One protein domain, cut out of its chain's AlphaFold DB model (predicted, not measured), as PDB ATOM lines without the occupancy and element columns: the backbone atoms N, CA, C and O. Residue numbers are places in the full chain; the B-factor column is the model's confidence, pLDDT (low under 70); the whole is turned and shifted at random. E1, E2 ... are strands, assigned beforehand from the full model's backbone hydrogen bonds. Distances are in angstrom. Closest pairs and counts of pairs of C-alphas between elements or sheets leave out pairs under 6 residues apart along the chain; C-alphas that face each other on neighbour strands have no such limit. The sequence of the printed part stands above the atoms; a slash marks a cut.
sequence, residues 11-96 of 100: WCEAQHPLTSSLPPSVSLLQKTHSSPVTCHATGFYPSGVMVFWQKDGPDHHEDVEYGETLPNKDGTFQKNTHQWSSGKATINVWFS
ATOM      1  N   TRP A  11       0.113 -12.054  -8.889       73.69
ATOM      2  CA  TRP A  11       0.809 -11.782 -10.140       73.69
ATOM      3  C   TRP A  11       2.060 -12.647 -10.219       73.69
ATOM      4  O   TRP A  11       2.771 -12.826  -9.231       73.69
ATOM      5  N   CYS A  12       2.291 -13.214 -11.404       77.75
ATOM      6  CA  CYS A  12       3.511 -13.941 -11.709       77.75
ATOM      7  C   CYS A  12       4.277 -13.196 -12.787       77.75
ATOM      8  O   CYS A  12       3.717 -12.907 -13.846       77.75
ATOM      9  N   GLU A  13       5.537 -12.896 -12.504       80.56
ATOM     10  CA  GLU A  13       6.411 -12.146 -13.390       80.56
ATOM     11  C   GLU A  13       7.740 -12.883 -13.581       80.56
ATOM     12  O   GLU A  13       8.284 -13.517 -12.673       80.56
ATOM     13  N   ALA A  14       8.245 -12.810 -14.809       80.94
ATOM     14  CA  ALA A  14       9.541 -13.326 -15.200       80.94
ATOM     15  C   ALA A  14      10.523 -12.169 -15.364       80.94
ATOM     16  O   ALA A  14      10.239 -11.221 -16.098       80.94
ATOM     17  N   GLN A  15      11.698 -12.266 -14.743       77.38
ATOM     18  CA  GLN A  15      12.763 -11.301 -14.991       77.38
ATOM     19  C   GLN A  15      13.389 -11.524 -16.375       77.38
ATOM     20  O   GLN A  15      13.452 -12.650 -16.879       77.38
ATOM     21  N   HIS A  16      13.899 -10.446 -16.978       68.62
ATOM     22  CA  HIS A  16      14.582 -10.517 -18.266       68.62
ATOM     23  C   HIS A  16      15.783 -11.481 -18.225       68.62
ATOM     24  O   HIS A  16      16.523 -11.515 -17.237       68.62
ATOM     25  N   PRO A  17      15.996 -12.252 -19.301       65.12
ATOM     26  CA  PRO A  17      17.069 -13.223 -19.379       65.12
ATOM     27  C   PRO A  17      18.417 -12.525 -19.569       65.12
ATOM     28  O   PRO A  17      18.509 -11.432 -20.132       65.12
ATOM     29  N   LEU A  18      19.486 -13.198 -19.140       66.50
ATOM     30  CA  LEU A  18      20.841 -12.859 -19.576       66.50
ATOM     31  C   LEU A  18      20.953 -13.078 -21.095       66.50
ATOM     32  O   LEU A  18      20.186 -13.846 -21.671       66.50
ATOM     33  N   THR A  19      21.925 -12.442 -21.752       68.44
ATOM     34  CA  THR A  19      22.054 -12.382 -23.226       68.44
ATOM     35  C   THR A  19      22.063 -13.751 -23.936       68.44
ATOM     36  O   THR A  19      21.831 -13.813 -25.138       68.44
ATOM     37  N   SER A  20      22.304 -14.850 -23.214       71.50
ATOM     38  CA  SER A  20      22.341 -16.228 -23.724       71.50
ATOM     39  C   SER A  20      21.171 -17.120 -23.271       71.50
ATOM     40  O   SER A  20      21.257 -18.340 -23.411       71.50
ATOM     41  N   SER A  21      20.115 -16.563 -22.676       79.38
ATOM     42  CA  SER A  21      19.008 -17.320 -22.079       79.38
ATOM     43  C   SER A  21      17.665 -17.001 -22.746       79.38
ATOM     44  O   SER A  21      17.425 -15.879 -23.191       79.38
ATOM     45  N   LEU A  22      16.785 -18.005 -22.828       84.38
ATOM     46  CA  LEU A  22      15.398 -17.818 -23.258       84.38
ATOM     47  C   LEU A  22      14.524 -17.513 -22.033       84.38
ATOM     48  O   LEU A  22      14.564 -18.305 -21.087       84.38
ATOM     49  N   PRO A  23      13.737 -16.419 -22.040       83.31
ATOM     50  CA  PRO A  23      12.898 -16.025 -20.909       83.31
ATOM     51  C   PRO A  23      11.759 -17.023 -20.664       83.31
ATOM     52  O   PRO A  23      11.168 -17.502 -21.634       83.31
ATOM     53  N   PRO A  24      11.373 -17.300 -19.402       87.06
ATOM     54  CA  PRO A  24      10.156 -18.045 -19.137       87.06
ATOM     55  C   PRO A  24       8.937 -17.212 -19.516       87.06
ATOM     56  O   PRO A  24       8.803 -16.052 -19.132       87.06
ATOM     57  N   SER A  25       7.998 -17.845 -20.205       88.56
ATOM     58  CA  SER A  25       6.616 -17.386 -20.259       88.56
ATOM     59  C   SER A  25       5.916 -17.828 -18.979       88.56
ATOM     60  O   SER A  25       5.944 -19.013 -18.639       88.56
ATOM     61  N   VAL A  26       5.306 -16.883 -18.267       88.06
ATOM     62  CA  VAL A  26       4.625 -17.130 -16.992       88.06
ATOM     63  C   VAL A  26       3.120 -16.970 -17.132       88.06
ATOM     64  O   VAL A  26       2.631 -16.073 -17.816       88.06
ATOM     65  N   SER A  27       2.375 -17.848 -16.470       88.00
ATOM     66  CA  SER A  27       0.920 -17.764 -16.389       88.00
ATOM     67  C   SER A  27       0.437 -18.117 -14.991       88.00
ATOM     68  O   SER A  27       1.010 -18.967 -14.304       88.00
ATOM     69  N   LEU A  28      -0.623 -17.433 -14.568       85.69
ATOM     70  CA  LEU A  28      -1.269 -17.668 -13.289       85.69
ATOM     71  C   LEU A  28      -2.506 -18.543 -13.501       85.69
ATOM     72  O   LEU A  28      -3.413 -18.176 -14.248       85.69
ATOM     73  N   LEU A  29      -2.550 -19.691 -12.834       85.81
ATOM     74  CA  LEU A  29      -3.632 -20.660 -12.942       85.81
ATOM     75  C   LEU A  29      -4.268 -20.863 -11.566       85.81
ATOM     76  O   LEU A  29      -3.605 -21.280 -10.618       85.81
ATOM     77  N   GLN A  30      -5.571 -20.616 -11.461       84.00
ATOM     78  CA  GLN A  30      -6.355 -20.905 -10.264       84.00
ATOM     79  C   GLN A  30      -7.601 -21.693 -10.669       84.00
ATOM     80  O   GLN A  30      -8.436 -21.202 -11.424       84.00
ATOM     81  N   LYS A  31      -7.722 -22.936 -10.188       79.12
ATOM     82  CA  LYS A  31      -8.839 -23.822 -10.566       79.12
ATOM     83  C   LYS A  31     -10.164 -23.405  -9.921       79.12
ATOM     84  O   LYS A  31     -11.200 -23.448 -10.570       79.12
ATOM     85  N   THR A  32     -10.133 -23.019  -8.645       77.19
ATOM     86  CA  THR A  32     -11.294 -22.538  -7.880       77.19
ATOM     87  C   THR A  32     -10.851 -21.485  -6.865       77.19
ATOM     88  O   THR A  32      -9.669 -21.418  -6.526       77.19
ATOM     89  N   HIS A  33     -11.789 -20.702  -6.320       73.44
ATOM     90  CA  HIS A  33     -11.493 -19.715  -5.271       73.44
ATOM     91  C   HIS A  33     -10.840 -20.312  -4.013       73.44
ATOM     92  O   HIS A  33     -10.117 -19.601  -3.324       73.44
ATOM     93  N   SER A  34     -11.061 -21.603  -3.749       75.31
ATOM     94  CA  SER A  34     -10.480 -22.336  -2.617       75.31
ATOM     95  C   SER A  34      -9.274 -23.199  -3.011       75.31
ATOM     96  O   SER A  34      -8.717 -23.886  -2.164       75.31
ATOM     97  N   SER A  35      -8.903 -23.224  -4.295       78.25
ATOM     98  CA  SER A  35      -7.725 -23.938  -4.794       78.25
ATOM     99  C   SER A  35      -6.479 -23.059  -4.711       78.25
ATOM    100  O   SER A  35      -6.599 -21.837  -4.841       78.25
ATOM    101  N   PRO A  36      -5.287 -23.671  -4.589       79.56
ATOM    102  CA  PRO A  36      -4.045 -22.930  -4.567       79.56
ATOM    103  C   PRO A  36      -3.829 -22.251  -5.911       79.56
ATOM    104  O   PRO A  36      -4.245 -22.744  -6.972       79.56
ATOM    105  N   VAL A  37      -3.143 -21.122  -5.856       83.00
ATOM    106  CA  VAL A  37      -2.708 -20.430  -7.058       83.00
ATOM    107  C   VAL A  37      -1.447 -21.099  -7.560       83.00
ATOM    108  O   VAL A  37      -0.515 -21.352  -6.803       83.00
ATOM    109  N   THR A  38      -1.440 -21.410  -8.848       86.75
ATOM    110  CA  THR A  38      -0.298 -22.005  -9.524       86.75
ATOM    111  C   THR A  38       0.349 -20.956 -10.408       86.75
ATOM    112  O   THR A  38      -0.325 -20.434 -11.295       86.75
ATOM    113  N   CYS A  39       1.639 -20.672 -10.223       86.12
ATOM    114  CA  CYS A  39       2.407 -20.066 -11.306       86.12
ATOM    115  C   CYS A  39       3.076 -21.153 -12.134       86.12
ATOM    116  O   CYS A  39       3.831 -21.981 -11.613       86.12
ATOM    117  N   HIS A  40       2.776 -21.131 -13.429       89.69
ATOM    118  CA  HIS A  40       3.392 -21.979 -14.434       89.69
ATOM    119  C   HIS A  40       4.371 -21.143 -15.251       89.69
ATOM    120  O   HIS A  40       3.958 -20.224 -15.955       89.69
ATOM    121  N   ALA A  41       5.657 -21.470 -15.137       89.50
ATOM    122  CA  ALA A  41       6.727 -20.931 -15.965       89.50
ATOM    123  C   ALA A  41       7.122 -21.981 -17.011       89.50
ATOM    124  O   ALA A  41       7.350 -23.138 -16.659       89.50
ATOM    125  N   THR A  42       7.219 -21.609 -18.284       91.19
ATOM    126  CA  THR A  42       7.581 -22.530 -19.378       91.19
ATOM    127  C   THR A  42       8.339 -21.816 -20.493       91.19
ATOM    128  O   THR A  42       8.310 -20.591 -20.574       91.19
ATOM    129  N   GLY A  43       9.021 -22.564 -21.360       89.38
ATOM    130  CA  GLY A  43       9.742 -22.007 -22.508       89.38
ATOM    131  C   GLY A  43      11.102 -21.402 -22.156       89.38
ATOM    132  O   GLY A  43      11.691 -20.718 -22.988       89.38
ATOM    133  N   PHE A  44      11.610 -21.646 -20.944       87.88
ATOM    134  CA  PHE A  44      12.896 -21.107 -20.506       87.88
ATOM    135  C   PHE A  44      14.064 -22.051 -20.787       87.88
ATOM    136  O   PHE A  44      13.913 -23.276 -20.814       87.88
ATOM    137  N   TYR A  45      15.247 -21.467 -20.967       84.81
ATOM    138  CA  TYR A  45      16.516 -22.183 -21.100       84.81
ATOM    139  C   TYR A  45      17.667 -21.322 -20.554       84.81
ATOM    140  O   TYR A  45      17.691 -20.123 -20.852       84.81
ATOM    141  N   PRO A  46      18.649 -21.882 -19.817       86.31
ATOM    142  CA  PRO A  46      18.794 -23.288 -19.402       86.31
ATOM    143  C   PRO A  46      17.805 -23.687 -18.288       86.31
ATOM    144  O   PRO A  46      16.979 -22.881 -17.876       86.31
ATOM    145  N   SER A  47      17.879 -24.923 -17.776       84.31
ATOM    146  CA  SER A  47      16.969 -25.438 -16.730       84.31
ATOM    147  C   SER A  47      17.058 -24.712 -15.379       84.31
ATOM    148  O   SER A  47      16.193 -24.891 -14.523       84.31
ATOM    149  N   GLY A  48      18.101 -23.905 -15.168       80.12
ATOM    150  CA  GLY A  48      18.358 -23.193 -13.920       80.12
ATOM    151  C   GLY A  48      17.427 -22.002 -13.708       80.12
ATOM    152  O   GLY A  48      17.793 -20.870 -14.021       80.12
ATOM    153  N   VAL A  49      16.260 -22.244 -13.107       77.94
ATOM    154  CA  VAL A  49      15.317 -21.196 -12.698       77.94
ATOM    155  C   VAL A  49      15.006 -21.275 -11.204       77.94
ATOM    156  O   VAL A  49      14.757 -22.346 -10.637       77.94
ATOM    157  N   MET A  50      14.985 -20.119 -10.559       77.62
ATOM    158  CA  MET A  50      14.534 -19.961  -9.189       77.62
ATOM    159  C   MET A  50      13.201 -19.217  -9.188       77.62
ATOM    160  O   MET A  50      13.020 -18.235  -9.900       77.62
ATOM    161  N   VAL A  51      12.263 -19.708  -8.388       78.75
ATOM    162  CA  VAL A  51      10.934 -19.114  -8.241       78.75
ATOM    163  C   VAL A  51      10.791 -18.728  -6.785       78.75
ATOM    164  O   VAL A  51      11.115 -19.536  -5.919       78.75
ATOM    165  N   PHE A  52      10.341 -17.511  -6.519       75.62
ATOM    166  CA  PHE A  52      10.171 -17.007  -5.164       75.62
ATOM    167  C   PHE A  52       8.797 -16.387  -5.017       75.62
ATOM    168  O   PHE A  52       8.346 -15.642  -5.885       75.62
ATOM    169  N   TRP A  53       8.168 -16.674  -3.886       75.12
ATOM    170  CA  TRP A  53       6.895 -16.089  -3.504       75.12
ATOM    171  C   TRP A  53       7.146 -15.047  -2.428       75.12
ATOM    172  O   TRP A  53       7.705 -15.359  -1.381       75.12
ATOM    173  N   GLN A  54       6.734 -13.815  -2.686       70.38
ATOM    174  CA  GLN A  54       6.805 -12.723  -1.726       70.38
ATOM    175  C   GLN A  54       5.389 -12.259  -1.425       70.38
ATOM    176  O   GLN A  54       4.672 -11.807  -2.313       70.38
ATOM    177  N   LYS A  55       4.978 -12.368  -0.167       70.19
ATOM    178  CA  LYS A  55       3.772 -11.702   0.324       70.19
ATOM    179  C   LYS A  55       4.145 -10.263   0.693       70.19
ATOM    180  O   LYS A  55       5.245 -10.045   1.188       70.19
ATOM    181  N   ASP A  56       3.265  -9.281   0.485       62.25
ATOM    182  CA  ASP A  56       3.500  -7.924   1.018       62.25
ATOM    183  C   ASP A  56       3.537  -7.985   2.564       62.25
ATOM    184  O   ASP A  56       2.488  -8.033   3.213       62.25
ATOM    185  N   GLY A  57       4.736  -8.031   3.156       59.31
ATOM    186  CA  GLY A  57       4.970  -8.123   4.605       59.31
ATOM    187  C   GLY A  57       6.158  -9.031   4.966       59.31
ATOM    188  O   GLY A  57       6.671  -9.724   4.091       59.31
ATOM    189  N   PRO A  58       6.633  -9.023   6.230       45.56
ATOM    190  CA  PRO A  58       7.762  -9.849   6.654       45.56
ATOM    191  C   PRO A  58       7.438 -11.341   6.491       45.56
ATOM    192  O   PRO A  58       6.407 -11.809   6.972       45.56
ATOM    193  N   ASP A  59       8.329 -12.007   5.757       46.69
ATOM    194  CA  ASP A  59       8.413 -13.420   5.381       46.69
ATOM    195  C   ASP A  59       7.377 -14.374   5.977       46.69
ATOM    196  O   ASP A  59       7.385 -14.689   7.167       46.69
ATOM    197  N   HIS A  60       6.581 -14.973   5.089       49.22
ATOM    198  CA  HIS A  60       5.999 -16.278   5.360       49.22
ATOM    199  C   HIS A  60       6.484 -17.258   4.291       49.22
ATOM    200  O   HIS A  60       6.048 -17.219   3.142       49.22
ATOM    201  N   HIS A  61       7.409 -18.128   4.690       53.06
ATOM    202  CA  HIS A  61       7.945 -19.222   3.880       53.06
ATOM    203  C   HIS A  61       7.072 -20.491   3.920       53.06
ATOM    204  O   HIS A  61       7.503 -21.528   3.425       53.06
ATOM    205  N   GLU A  62       5.883 -20.459   4.530       55.28
ATOM    206  CA  GLU A  62       5.318 -21.690   5.102       55.28
ATOM    207  C   GLU A  62       4.317 -22.480   4.239       55.28
ATOM    208  O   GLU A  62       4.059 -23.622   4.585       55.28
ATOM    209  N   ASP A  63       3.860 -22.011   3.068       65.12
ATOM    210  CA  ASP A  63       2.907 -22.799   2.247       65.12
ATOM    211  C   ASP A  63       3.173 -22.771   0.728       65.12
ATOM    212  O   ASP A  63       2.240 -22.662  -0.078       65.12
ATOM    213  N   VAL A  64       4.442 -22.815   0.310       70.56
ATOM    214  CA  VAL A  64       4.794 -22.903  -1.118       70.56
ATOM    215  C   VAL A  64       5.293 -24.296  -1.465       70.56
ATOM    216  O   VAL A  64       6.347 -24.729  -1.002       70.56
ATOM    217  N   GLU A  65       4.577 -24.961  -2.362       79.44
ATOM    218  CA  GLU A  65       5.013 -26.208  -2.977       79.44
ATOM    219  C   GLU A  65       5.729 -25.899  -4.298       79.44
ATOM    220  O   GLU A  65       5.131 -25.422  -5.270       79.44
ATOM    221  N   TYR A  66       7.039 -26.149  -4.331       79.81
ATOM    222  CA  TYR A  66       7.846 -26.018  -5.541       79.81
ATOM    223  C   TYR A  66       7.803 -27.325  -6.330       79.81
ATOM    224  O   TYR A  66       8.358 -28.331  -5.899       79.81
ATOM    225  N   GLY A  67       7.180 -27.299  -7.505       82.38
ATOM    226  CA  GLY A  67       7.215 -28.415  -8.441       82.38
ATOM    227  C   GLY A  67       8.595 -28.611  -9.071       82.38
ATOM    228  O   GLY A  67       9.447 -27.711  -9.090       82.38
ATOM    229  N   GLU A  68       8.800 -29.804  -9.623       85.19
ATOM    230  CA  GLU A  68      10.015 -30.161 -10.351       85.19
ATOM    231  C   GLU A  68      10.165 -29.351 -11.646       85.19
ATOM    232  O   GLU A  68       9.194 -28.875 -12.241       85.19
ATOM    233  N   THR A  69      11.412 -29.194 -12.095       87.94
ATOM    234  CA  THR A  69      11.699 -28.633 -13.421       87.94
ATOM    235  C   THR A  69      11.643 -29.754 -14.447       87.94
ATOM    236  O   THR A  69      12.471 -30.662 -14.414       87.94
ATOM    237  N   LEU A  70      10.673 -29.691 -15.353       92.00
ATOM    238  CA  LEU A  70      10.437 -30.717 -16.362       92.00
ATOM    239  C   LEU A  70      10.924 -30.244 -17.739       92.00
ATOM    240  O   LEU A  70      10.734 -29.076 -18.084       92.00
ATOM    241  N   PRO A  71      11.535 -31.122 -18.551       93.25
ATOM    242  CA  PRO A  71      11.901 -30.796 -19.923       93.25
ATOM    243  C   PRO A  71      10.672 -30.780 -20.846       93.25
ATOM    244  O   PRO A  71       9.761 -31.605 -20.721       93.25
ATOM    245  N   ASN A  72      10.672 -29.866 -21.811       92.94
ATOM    246  CA  ASN A  72       9.700 -29.779 -22.896       92.94
ATOM    247  C   ASN A  72      10.222 -30.487 -24.158       92.94
ATOM    248  O   ASN A  72      11.422 -30.704 -24.334       92.94
ATOM    249  N   LYS A  73       9.312 -30.829 -25.083       92.44
ATOM    250  CA  LYS A  73       9.654 -31.508 -26.351       92.44
ATOM    251  C   LYS A  73      10.519 -30.664 -27.291       92.44
ATOM    252  O   LYS A  73      11.179 -31.219 -28.160       92.44
ATOM    253  N   ASP A  74      10.481 -29.345 -27.138       92.69
ATOM    254  CA  ASP A  74      11.226 -28.371 -27.939       92.69
ATOM    255  C   ASP A  74      12.638 -28.081 -27.388       92.69
ATOM    256  O   ASP A  74      13.363 -27.276 -27.964       92.69
ATOM    257  N   GLY A  75      13.041 -28.736 -26.290       88.69
ATOM    258  CA  GLY A  75      14.339 -28.529 -25.639       88.69
ATOM    259  C   GLY A  75      14.360 -27.410 -24.591       88.69
ATOM    260  O   GLY A  75      15.409 -27.164 -23.994       88.69
ATOM    261  N   THR A  76      13.227 -26.750 -24.336       90.94
ATOM    262  CA  THR A  76      13.065 -25.802 -23.220       90.94
ATOM    263  C   THR A  76      12.638 -26.516 -21.934       90.94
ATOM    264  O   THR A  76      12.454 -27.734 -21.916       90.94
ATOM    265  N   PHE A  77      12.477 -25.777 -20.838       90.62
ATOM    266  CA  PHE A  77      12.041 -26.310 -19.548       90.62
ATOM    267  C   PHE A  77      10.755 -25.641 -19.061       90.62
ATOM    268  O   PHE A  77      10.389 -24.542 -19.493       90.62
ATOM    269  N   GLN A  78      10.070 -26.320 -18.145       91.69
ATOM    270  CA  GLN A  78       8.903 -25.818 -17.433       91.69
ATOM    271  C   GLN A  78       8.997 -26.104 -15.935       91.69
ATOM    272  O   GLN A  78       9.643 -27.064 -15.516       91.69
ATOM    273  N   LYS A  79       8.344 -25.275 -15.124       89.25
ATOM    274  CA  LYS A  79       8.270 -25.421 -13.671       89.25
ATOM    275  C   LYS A  79       6.948 -24.872 -13.153       89.25
ATOM    276  O   LYS A  79       6.505 -23.797 -13.566       89.25
ATOM    277  N   ASN A  80       6.359 -25.592 -12.205       89.06
ATOM    278  CA  ASN A  80       5.125 -25.195 -11.540       89.06
ATOM    279  C   ASN A  80       5.426 -24.876 -10.082       89.06
ATOM    280  O   ASN A  80       6.254 -25.532  -9.456       89.06
ATOM    281  N   THR A  81       4.746 -23.883  -9.531       85.31
ATOM    282  CA  THR A  81       4.768 -23.614  -8.092       85.31
ATOM    283  C   THR A  81       3.358 -23.357  -7.610       85.31
ATOM    284  O   THR A  81       2.589 -22.710  -8.323       85.31
ATOM    285  N   HIS A  82       3.016 -23.873  -6.436       84.44
ATOM    286  CA  HIS A  82       1.676 -23.789  -5.867       84.44
ATOM    287  C   HIS A  82       1.729 -23.072  -4.519       84.44
ATOM    288  O   HIS A  82       2.566 -23.407  -3.684       84.44
ATOM    289  N   GLN A  83       0.833 -22.109  -4.295       78.94
ATOM    290  CA  GLN A  83       0.687 -21.433  -3.005       78.94
ATOM    291  C   GLN A  83      -0.741 -21.552  -2.477       78.94
ATOM    292  O   GLN A  83      -1.705 -21.252  -3.189       78.94
ATOM    293  N   TRP A  84      -0.857 -21.983  -1.218       71.19
ATOM    294  CA  TRP A  84      -2.137 -22.200  -0.533       71.19
ATOM    295  C   TRP A  84      -2.608 -20.985   0.283       71.19
ATOM    296  O   TRP A  84      -3.804 -20.836   0.544       71.19
ATOM    297  N   SER A  85      -1.695 -20.096   0.687       62.28
ATOM    298  CA  SER A  85      -2.034 -18.973   1.563       62.28
ATOM    299  C   SER A  85      -2.884 -17.906   0.858       62.28
ATOM    300  O   SER A  85      -2.609 -17.499  -0.270       62.28
ATOM    301  N   SER A  86      -3.876 -17.363   1.573       55.72
ATOM    302  CA  SER A  86      -4.602 -16.164   1.152       55.72
ATOM    303  C   SER A  86      -3.743 -14.914   1.391       55.72
ATOM    304  O   SER A  86      -3.260 -14.630   2.497       55.72
ATOM    305  N   GLY A  87      -3.492 -14.156   0.328       57.06
ATOM    306  CA  GLY A  87      -2.654 -12.971   0.411       57.06
ATOM    307  C   GLY A  87      -2.301 -12.396  -0.944       57.06
ATOM    308  O   GLY A  87      -2.364 -13.065  -1.968       57.06
ATOM    309  N   LYS A  88      -1.925 -11.125  -0.931       57.91
ATOM    310  CA  LYS A  88      -1.272 -10.498  -2.062       57.91
ATOM    311  C   LYS A  88       0.120 -11.142  -2.209       57.91
ATOM    312  O   LYS A  88       0.938 -10.955  -1.310       57.91
ATOM    313  N   ALA A  89       0.361 -11.883  -3.290       60.47
ATOM    314  CA  ALA A  89       1.626 -12.577  -3.521       60.47
ATOM    315  C   ALA A  89       2.248 -12.219  -4.877       60.47
ATOM    316  O   ALA A  89       1.637 -12.416  -5.931       60.47
ATOM    317  N   THR A  90       3.475 -11.713  -4.812       66.50
ATOM    318  CA  THR A  90       4.398 -11.517  -5.926       66.50
ATOM    319  C   THR A  90       5.106 -12.832  -6.181       66.50
ATOM    320  O   THR A  90       5.774 -13.354  -5.285       66.50
ATOM    321  N   ILE A  91       5.006 -13.363  -7.391       70.38
ATOM    322  CA  ILE A  91       5.806 -14.515  -7.795       70.38
ATOM    323  C   ILE A  91       6.850 -14.011  -8.757       70.38
ATOM    324  O   ILE A  91       6.522 -13.546  -9.848       70.38
ATOM    325  N   ASN A  92       8.098 -14.123  -8.343       73.00
ATOM    326  CA  ASN A  92       9.215 -13.712  -9.157       73.00
ATOM    327  C   ASN A  92       9.970 -14.938  -9.652       73.00
ATOM    328  O   ASN A  92      10.353 -15.812  -8.865       73.00
ATOM    329  N   VAL A  93      10.180 -14.985 -10.961       77.06
ATOM    330  CA  VAL A  93      10.923 -16.045 -11.634       77.06
ATOM    331  C   VAL A  93      12.239 -15.462 -12.138       77.06
ATOM    332  O   VAL A  93      12.253 -14.649 -13.063       77.06
ATOM    333  N   TRP A  94      13.349 -15.883 -11.533       73.81
ATOM    334  CA  TRP A  94      14.696 -15.439 -11.890       73.81
ATOM    335  C   TRP A  94      15.548 -16.598 -12.391       73.81
ATOM    336  O   TRP A  94      15.418 -17.738 -11.942       73.81
ATOM    337  N   PHE A  95      16.481 -16.300 -13.288       69.62
ATOM    338  CA  PHE A  95      17.501 -17.263 -13.677       69.62
ATOM    339  C   PHE A  95      18.496 -17.463 -12.544       69.62
ATOM    340  O   PHE A  95      18.938 -16.507 -11.907       69.62
ATOM    341  N   SER A  96      18.874 -18.718 -12.315       63.16
ATOM    342  CA  SER A  96      20.046 -19.008 -11.503       63.16
ATOM    343  C   SER A  96      21.271 -18.564 -12.296       63.16
ATOM    344  O   SER A  96      21.704 -19.247 -13.224       63.16
TER     345      SER A  96
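Overview. This is residues 11 to 96 of the 100 residues of the protein "Ig-like domain-containing protein" of Oncorhynchus mykiss (UniProt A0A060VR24). Two sheets lie face to face as a sandwich: a twisted sheet of four strands, E2, E3, E6 and E5, and a smaller one of three, E1, E7 and E4. Their strands run at 19 degrees to each other, and the chain changes from one sheet to the other at four links, E1 to E2, E3 to E4, E4 to E5 and E6 to E7. The printed part has 86 residues with seven named strands, E1 to E7 along the chain, and no named helix; the class is all strand. The larger sheet, in the order E2, E3, E6, E5, is antiparallel throughout, while the smaller, in the order E1, E7, E4, is mixed. The whole is compact, with a radius of gyration of the C-alphas of 13.0 A and spans of 36 by 26 by 17 A.

Arrangement. E1, residues 11 to 14, is an edge strand and parallel to E7, residues 89 to 95, at 10 degrees; N 13 and O 91 are 2.9 A apart. E2, residues 25 to 30, and E3, residues 37 to 44, form a hairpin, antiparallel at 160 degrees, with N 27 and O 40 at 2.9 A. Across the sandwich, the closest C-alphas of E1 and E2 are those of Cys 12 and Leu 28, 6.3 A apart. E4, residues 49 to 55, is antiparallel to E7 at 160 degrees, with N 52 and O 92 at 2.9 A. E5, residues 64 to 71, and E6, residues 77 to 83, form a hairpin, antiparallel at 167 degrees, with N 67 and O 80 at 2.8 A. E6 is also antiparallel to E3, at 166 degrees, with N 79 and O 41 at 2.8 A. The closest C-alphas of E4 and E6 are those of Val 51 and Thr 81, 7.6 A apart. E2 and E7 are near each other, while E1 and E5 are apart, as are E2 and E4.

Along the chain. E1 begins at C-alpha 11, at (0.809, -11.782, -10.140), and is 10.2 A long. E2 measures 16.7 A, E3 20.6 A and E4 19.8 A from first to last C-alpha. E5 measures 21.6 A, from C-alpha 64 at (4.794, -22.903, -1.118), and E6 20.6 A. E7 measures 19.4 A and ends at C-alpha 95, at (17.501, -17.263, -13.677).

Size, cuts and confidence. The C-alphas of Thr 19 and Ser 34, the two farthest apart, are 39.8 A from each other. The printed part has no cut and no long link. The mean pLDDT of the printed part is 77.3, and it is under 70 at residues 16 to 19, 56 to 63, 85 to 90 and 95 to 96.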